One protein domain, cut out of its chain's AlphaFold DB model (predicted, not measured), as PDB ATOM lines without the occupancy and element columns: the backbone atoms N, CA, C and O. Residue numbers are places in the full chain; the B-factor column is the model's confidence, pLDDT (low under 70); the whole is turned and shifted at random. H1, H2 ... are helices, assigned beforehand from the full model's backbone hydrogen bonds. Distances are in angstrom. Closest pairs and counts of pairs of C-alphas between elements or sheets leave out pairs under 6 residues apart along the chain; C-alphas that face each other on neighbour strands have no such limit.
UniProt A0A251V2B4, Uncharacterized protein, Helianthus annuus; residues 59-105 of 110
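AT A GLANCE: This is residues 59 to 105 of the 110 residues of an uncharacterized protein of Helianthus annuus (UniProt A0A251V2B4). This is an open V of two helices: H1 and the longer H3 spread as arms from a corner where short H2 lies, with contacts between the helices few. Residues 98 to 103, including the end of H3, stick out at the far end of its arm. The printed part has 47 residues with three named helices, H1, H2 and H3 in that order, and no named strand; its class is all helix. It is only just loose, close to compact, with a radius of gyration of the C-alphas of 11.5 A and spans of 30 by 21 by 16 A.

IN THESE COORDINATES: Find C-alpha 59 at (134.765, 149.805, 108.023); from there H1, residues 59 to 67, runs 12.3 A. Look next at C-alpha 76 at (139.811, 144.089, 89.604), where H2, residues 76 to 83, begins its 10.3 A. H3, residues 87 to 100, then covers 20.0 A and ends at C-alpha 100 at (127.912, 126.025, 105.584).

HOW THE PARTS SIT: Start from H1, which touches no helix. It is close to but not clearly touching H2; the closest C-alphas, of Tyr 67 and Phe 79, are 6.9 A apart. These two run opposite ways at a steep tilt of 37 degrees, only just beyond shallow. Go on to Phe 79 and Arg 87, whose C-alphas, the closest of H2 and H3, are 6.8 A apart. H2 and H3 only just touch, with 3 pairs of C-alphas within 8 A, and H3 does so with residue 87 alone. They run the same way at a steep tilt of 49 degrees. H1 and H3 are only just apart, their closest C-alphas 8.2 A from each other. In H1, H2 and H3 every O i to N i+4 pair is within hydrogen-bond range.

THE WHOLE: The C-alphas of Glu 77 and Pro 102, 30.8 A apart, are the two farthest apart. The printed part has no cut. The link from H1 to H2 is short, that from H2 to H3 is tight. No printed residue is under 70 in pLDDT; the mean of the printed part is 96.4.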
ATOM      1  N   ALA A  59     133.776 150.629 108.717       95.12
ATOM      2  CA  ALA A  59     134.765 149.805 108.023       95.12
ATOM      3  C   ALA A  59     134.131 148.832 107.010       95.12
ATOM      4  O   ALA A  59     134.692 148.629 105.930       95.12
ATOM      5  N   HIS A  60     132.980 148.236 107.343       94.44
ATOM      6  CA  HIS A  60     132.238 147.362 106.435       94.44
ATOM      7  C   HIS A  60     131.711 148.133 105.223       94.44
ATOM      8  O   HIS A  60     131.984 147.740 104.090       94.44
ATOM      9  N   GLU A  61     131.020 149.248 105.455       96.25
ATOM     10  CA  GLU A  61     130.463 150.093 104.393       96.25
ATOM     11  C   GLU A  61     131.549 150.553 103.424       96.25
ATOM     12  O   GLU A  61     131.412 150.415 102.208       96.25
ATOM     13  N   LYS A  62     132.684 151.010 103.961       96.62
ATOM     14  CA  LYS A  62     133.835 151.400 103.147       96.62
ATOM     15  C   LYS A  62     134.366 150.240 102.308       96.62
ATOM     16  O   LYS A  62     134.623 150.411 101.122       96.62
ATOM     17  N   LEU A  63     134.509 149.052 102.894       95.62
ATOM     18  CA  LEU A  63     134.988 147.873 102.173       95.62
ATOM     19  C   LEU A  63     134.049 147.478 101.025       95.62
ATOM     20  O   LEU A  63     134.528 147.126  99.945       95.62
ATOM     21  N   VAL A  64     132.734 147.545 101.245       96.06
ATOM     22  CA  VAL A  64     131.734 147.258 100.209       96.06
ATOM     23  C   VAL A  64     131.803 148.303  99.097       96.06
ATOM     24  O   VAL A  64     131.935 147.927  97.933       96.06
ATOM     25  N   ASN A  65     131.807 149.590  99.441       97.38
ATOM     26  CA  ASN A  65     131.853 150.686  98.470       97.38
ATOM     27  C   ASN A  65     133.139 150.688  97.632       97.38
ATOM     28  O   ASN A  65     133.100 150.937  96.428       97.38
ATOM     29  N   ASP A  66     134.279 150.375  98.247       97.56
ATOM     30  CA  ASP A  66     135.577 150.427  97.578       97.56
ATOM     31  C   ASP A  66     135.768 149.287  96.559       97.56
ATOM     32  O   ASP A  66     136.459 149.467  95.553       97.56
ATOM     33  N   TYR A  67     135.187 148.106  96.811       97.00
ATOM     34  CA  TYR A  67     135.533 146.877  96.078       97.00
ATOM     35  C   TYR A  67     134.349 146.096  95.488       97.00
ATOM     36  O   TYR A  67     134.519 145.384  94.487       97.00
ATOM     37  N   PHE A  68     133.171 146.163  96.104       95.94
ATOM     38  CA  PHE A  68     132.040 145.279  95.801       95.94
ATOM     39  C   PHE A  68     130.810 145.995  95.242       95.94
ATOM     40  O   PHE A  68     129.920 145.305  94.755       95.94
ATOM     41  N   SER A  69     130.775 147.328  95.260       95.38
ATOM     42  CA  SER A  69     129.737 148.113  94.592       95.38
ATOM     43  C   SER A  69     129.728 147.883  93.071       95.38
ATOM     44  O   SER A  69     130.660 147.302  92.491       95.38
ATOM     45  N   ASP A  70     128.650 148.339  92.431       93.81
ATOM     46  CA  ASP A  70     128.482 148.281  90.975       93.81
ATOM     47  C   ASP A  70     129.560 149.103  90.252       93.81
ATOM     48  O   ASP A  70     130.147 148.641  89.271       93.81
ATOM     49  N   GLU A  71     129.895 150.270  90.808       95.44
ATOM     50  CA  GLU A  71     130.992 151.139  90.380       95.44
ATOM     51  C   GLU A  71     132.067 151.203  91.484       95.44
ATOM     52  O   GLU A  71     132.099 152.152  92.273       95.44
ATOM     53  N   PRO A  72     132.935 150.179  91.600       95.62
ATOM     54  CA  PRO A  72     133.919 150.120  92.672       95.62
ATOM     55  C   PRO A  72     135.020 151.157  92.459       95.62
ATOM     56  O   PRO A  72     135.531 151.325  91.347       95.62
ATOM     57  N   LEU A  73     135.454 151.792  93.552       97.75
ATOM     58  CA  LEU A  73     136.577 152.733  93.532       97.75
ATOM     59  C   LEU A  73     137.867 152.064  93.034       97.75
ATOM     60  O   LEU A  73     138.676 152.682  92.338       97.75
ATOM     61  N   TYR A  74     138.063 150.789  93.382       97.25
ATOM     62  CA  TYR A  74     139.217 150.006  92.964       97.25
ATOM     63  C   TYR A  74     138.844 148.929  91.949       97.25
ATOM     64  O   TYR A  74     137.954 148.104  92.152       97.25
ATOM     65  N   ASN A  75     139.609 148.887  90.860       96.12
ATOM     66  CA  ASN A  75     139.418 147.908  89.801       96.12
ATOM     67  C   ASN A  75     139.824 146.475  90.226       96.12
ATOM     68  O   ASN A  75     140.437 146.226  91.271       96.12
ATOM     69  N   ASN A  76     139.524 145.505  89.358       96.00
ATOM     70  CA  ASN A  76     139.811 144.089  89.604       96.00
ATOM     71  C   ASN A  76     141.306 143.771  89.797       96.00
ATOM     72  O   ASN A  76     141.637 142.801  90.481       96.00
ATOM     73  N   GLU A  77     142.214 144.543  89.200       97.31
ATOM     74  CA  GLU A  77     143.656 144.325  89.341       97.31
ATOM     75  C   GLU A  77     144.128 144.669  90.757       97.31
ATOM     76  O   GLU A  77     144.812 143.869  91.404       97.31
ATOM     77  N   ILE A  78     143.677 145.811  91.286       97.81
ATOM     78  CA  ILE A  78     143.956 146.222  92.664       97.81
ATOM     79  C   ILE A  78     143.330 145.232  93.651       97.81
ATOM     80  O   ILE A  78     144.007 144.808  94.594       97.81
ATOM     81  N   PHE A  79     142.089 144.793  93.405       97.88
ATOM     82  CA  PHE A  79     141.440 143.758  94.217       97.88
ATOM     83  C   PHE A  79     142.299 142.488  94.288       97.88
ATOM     84  O   PHE A  79     142.598 141.992  95.378       97.88
ATOM     85  N   ARG A  80     142.764 141.988  93.133       97.94
ATOM     86  CA  ARG A  80     143.631 140.801  93.060       97.94
ATOM     87  C   ARG A  80     144.949 141.011  93.787       97.94
ATOM     88  O   ARG A  80     145.403 140.087  94.452       97.94
ATOM     89  N   ARG A  81     145.554 142.197  93.711       97.81
ATOM     90  CA  ARG A  81     146.787 142.500  94.456       97.81
ATOM     91  C   ARG A  81     146.557 142.485  95.970       97.81
ATOM     92  O   ARG A  81     147.409 141.995  96.704       97.81
ATOM     93  N   ARG A  82     145.412 142.999  96.435       97.25
ATOM     94  CA  ARG A  82     145.069 143.115  97.862       97.25
ATOM     95  C   ARG A  82     144.644 141.785  98.485       97.25
ATOM     96  O   ARG A  82     145.195 141.401  99.512       97.25
ATOM     97  N   PHE A  83     143.687 141.094  97.870       96.62
ATOM     98  CA  PHE A  83     143.081 139.864  98.400       96.62
ATOM     99  C   PHE A  83     143.698 138.588  97.822       96.62
ATOM    100  O   PHE A  83     143.351 137.486  98.237       96.62
ATOM    101  N   ARG A  84     144.628 138.725  96.867       97.88
ATOM    102  CA  ARG A  84     145.361 137.621  96.223       97.88
ATOM    103  C   ARG A  84     144.462 136.643  95.451       97.88
ATOM    104  O   ARG A  84     144.898 135.553  95.101       97.88
ATOM    105  N   MET A  85     143.232 137.051  95.127       97.88
ATOM    106  CA  MET A  85     142.252 136.288  94.347       97.88
ATOM    107  C   MET A  85     141.321 137.210  93.553       97.88
ATOM    108  O   MET A  85     141.272 138.412  93.797       97.88
ATOM    109  N   SER A  86     140.588 136.662  92.578       97.12
ATOM    110  CA  SER A  86     139.574 137.439  91.850       97.12
ATOM    111  C   SER A  86     138.357 137.737  92.729       97.12
ATOM    112  O   SER A  86     138.003 136.915  93.577       97.12
ATOM    113  N   ARG A  87     137.672 138.860  92.468       96.31
ATOM    114  CA  ARG A  87     136.428 139.227  93.166       96.31
ATOM    115  C   ARG A  87     135.384 138.114  93.084       96.31
ATOM    116  O   ARG A  87     134.828 137.716  94.094       96.31
ATOM    117  N   ARG A  88     135.208 137.525  91.897       96.94
ATOM    118  CA  ARG A  88     134.280 136.405  91.677       96.94
ATOM    119  C   ARG A  88     134.600 135.182  92.543       96.94
ATOM    120  O   ARG A  88     133.682 134.569  93.076       96.94
ATOM    121  N   LEU A  89     135.878 134.807  92.664       98.00
ATOM    122  CA  LEU A  89     136.277 133.671  93.503       98.00
ATOM    123  C   LEU A  89     136.060 133.982  94.986       98.00
ATOM    124  O   LEU A  89     135.522 133.142  95.698       98.00
ATOM    125  N   PHE A  90     136.419 135.193  95.417       97.19
ATOM    126  CA  PHE A  90     136.180 135.651  96.783       97.19
ATOM    127  C   PHE A  90     134.694 135.555  97.145       97.19
ATOM    128  O   PHE A  90     134.346 134.914  98.132       97.19
ATOM    129  N   THR A  91     133.814 136.126  96.315       96.25
ATOM    130  CA  THR A  91     132.364 136.109  96.549       96.25
ATOM    131  C   THR A  91     131.815 134.687  96.597       96.25
ATOM    132  O   THR A  91     130.994 134.385  97.455       96.25
ATOM    133  N   ARG A  92     132.290 133.788  95.722       98.12
ATOM    134  CA  ARG A  92     131.878 132.381  95.760       98.12
ATOM    135  C   ARG A  92     132.254 131.718  97.086       98.12
ATOM    136  O   ARG A  92     131.390 131.123  97.709       98.12
ATOM    137  N   ILE A  93     133.501 131.868  97.534       97.94
ATOM    138  CA  ILE A  93     133.961 131.298  98.810       97.94
ATOM    139  C   ILE A  93     133.161 131.880  99.981       97.94
ATOM    140  O   ILE A  93     132.734 131.130 100.850       97.94
ATOM    141  N   ALA A  94     132.931 133.195  99.998       96.00
ATOM    142  CA  ALA A  94     132.150 133.845 101.049       96.00
ATOM    143  C   ALA A  94     130.713 133.300 101.115       96.00
ATOM    144  O   ALA A  94     130.230 132.987 102.200       96.00
ATOM    145  N   ASN A  95     130.064 133.127  99.963       96.88
ATOM    146  CA  ASN A  95     128.717 132.563  99.886       96.88
ATOM    147  C   ASN A  95     128.683 131.087 100.304       96.88
ATOM    148  O   ASN A  95     127.794 130.693 101.055       96.88
ATOM    149  N   ASP A  96     129.656 130.289  99.857       98.00
ATOM    150  CA  ASP A  96     129.766 128.878 100.235       98.00
ATOM    151  C   ASP A  96     129.949 128.753 101.762       98.00
ATOM    152  O   ASP A  96     129.268 127.956 102.403       98.00
ATOM    153  N   LEU A  97     130.795 129.592 102.374       97.50
ATOM    154  CA  LEU A  97     130.988 129.632 103.828       97.50
ATOM    155  C   LEU A  97     129.725 130.068 104.581       97.50
ATOM    156  O   LEU A  97     129.377 129.442 105.580       97.50
ATOM    157  N   ALA A  98     129.018 131.089 104.094       96.12
ATOM    158  CA  ALA A  98     127.760 131.543 104.687       96.12
ATOM    159  C   ALA A  98     126.650 130.479 104.621       96.12
ATOM    160  O   ALA A  98     125.790 130.442 105.498       96.12
ATOM    161  N   GLY A  99     126.672 129.605 103.610       96.00
ATOM    162  CA  GLY A  99     125.757 128.466 103.512       96.00
ATOM    163  C   GLY A  99     126.128 127.281 104.413       96.00
ATOM    164  O   GLY A  99     125.250 126.500 104.772       96.00
ATOM    165  N   LEU A 100     127.408 127.138 104.771       97.19
ATOM    166  CA  LEU A 100     127.912 126.025 105.584       97.19
ATOM    167  C   LEU A 100     127.868 126.307 107.089       97.19
ATOM    168  O   LEU A 100     127.586 125.395 107.865       97.19
ATOM    169  N   ASP A 101     128.165 127.538 107.504       95.75
ATOM    170  CA  ASP A 101     128.284 127.902 108.916       95.75
ATOM    171  C   ASP A 101     127.618 129.267 109.199       95.75
ATOM    172  O   ASP A 101     128.027 130.288 108.628       95.75
ATOM    173  N   PRO A 102     126.632 129.327 110.125       92.44
ATOM    174  CA  PRO A 102     125.987 130.569 110.549       92.44
ATOM    175  C   PRO A 102     126.953 131.655 111.038       92.44
ATOM    176  O   PRO A 102     126.589 132.831 111.028       92.44
ATOM    177  N   PHE A 103     128.171 131.304 111.456       92.06
ATOM    178  CA  PHE A 103     129.209 132.264 111.835       92.06
ATOM    179  C   PHE A 103     129.511 133.292 110.731       92.06
ATOM    180  O   PHE A 103     129.798 134.448 111.039       92.06
ATOM    181  N   PHE A 104     129.416 132.900 109.457       93.50
ATOM    182  CA  PHE A 104     129.694 133.779 108.313       93.50
ATOM    183  C   PHE A 104     128.470 134.567 107.829       93.50
ATOM    184  O   PHE A 104     128.548 135.271 106.822       93.50
ATOM    185  N   THR A 105     127.345 134.477 108.537       91.69
ATOM    186  CA  THR A 105     126.144 135.271 108.260       91.69
ATOM    187  C   THR A 105     126.073 136.473 109.198       91.69
ATOM    188  O   THR A 105     126.541 136.421 110.336       91.69
TER     189      THR A 105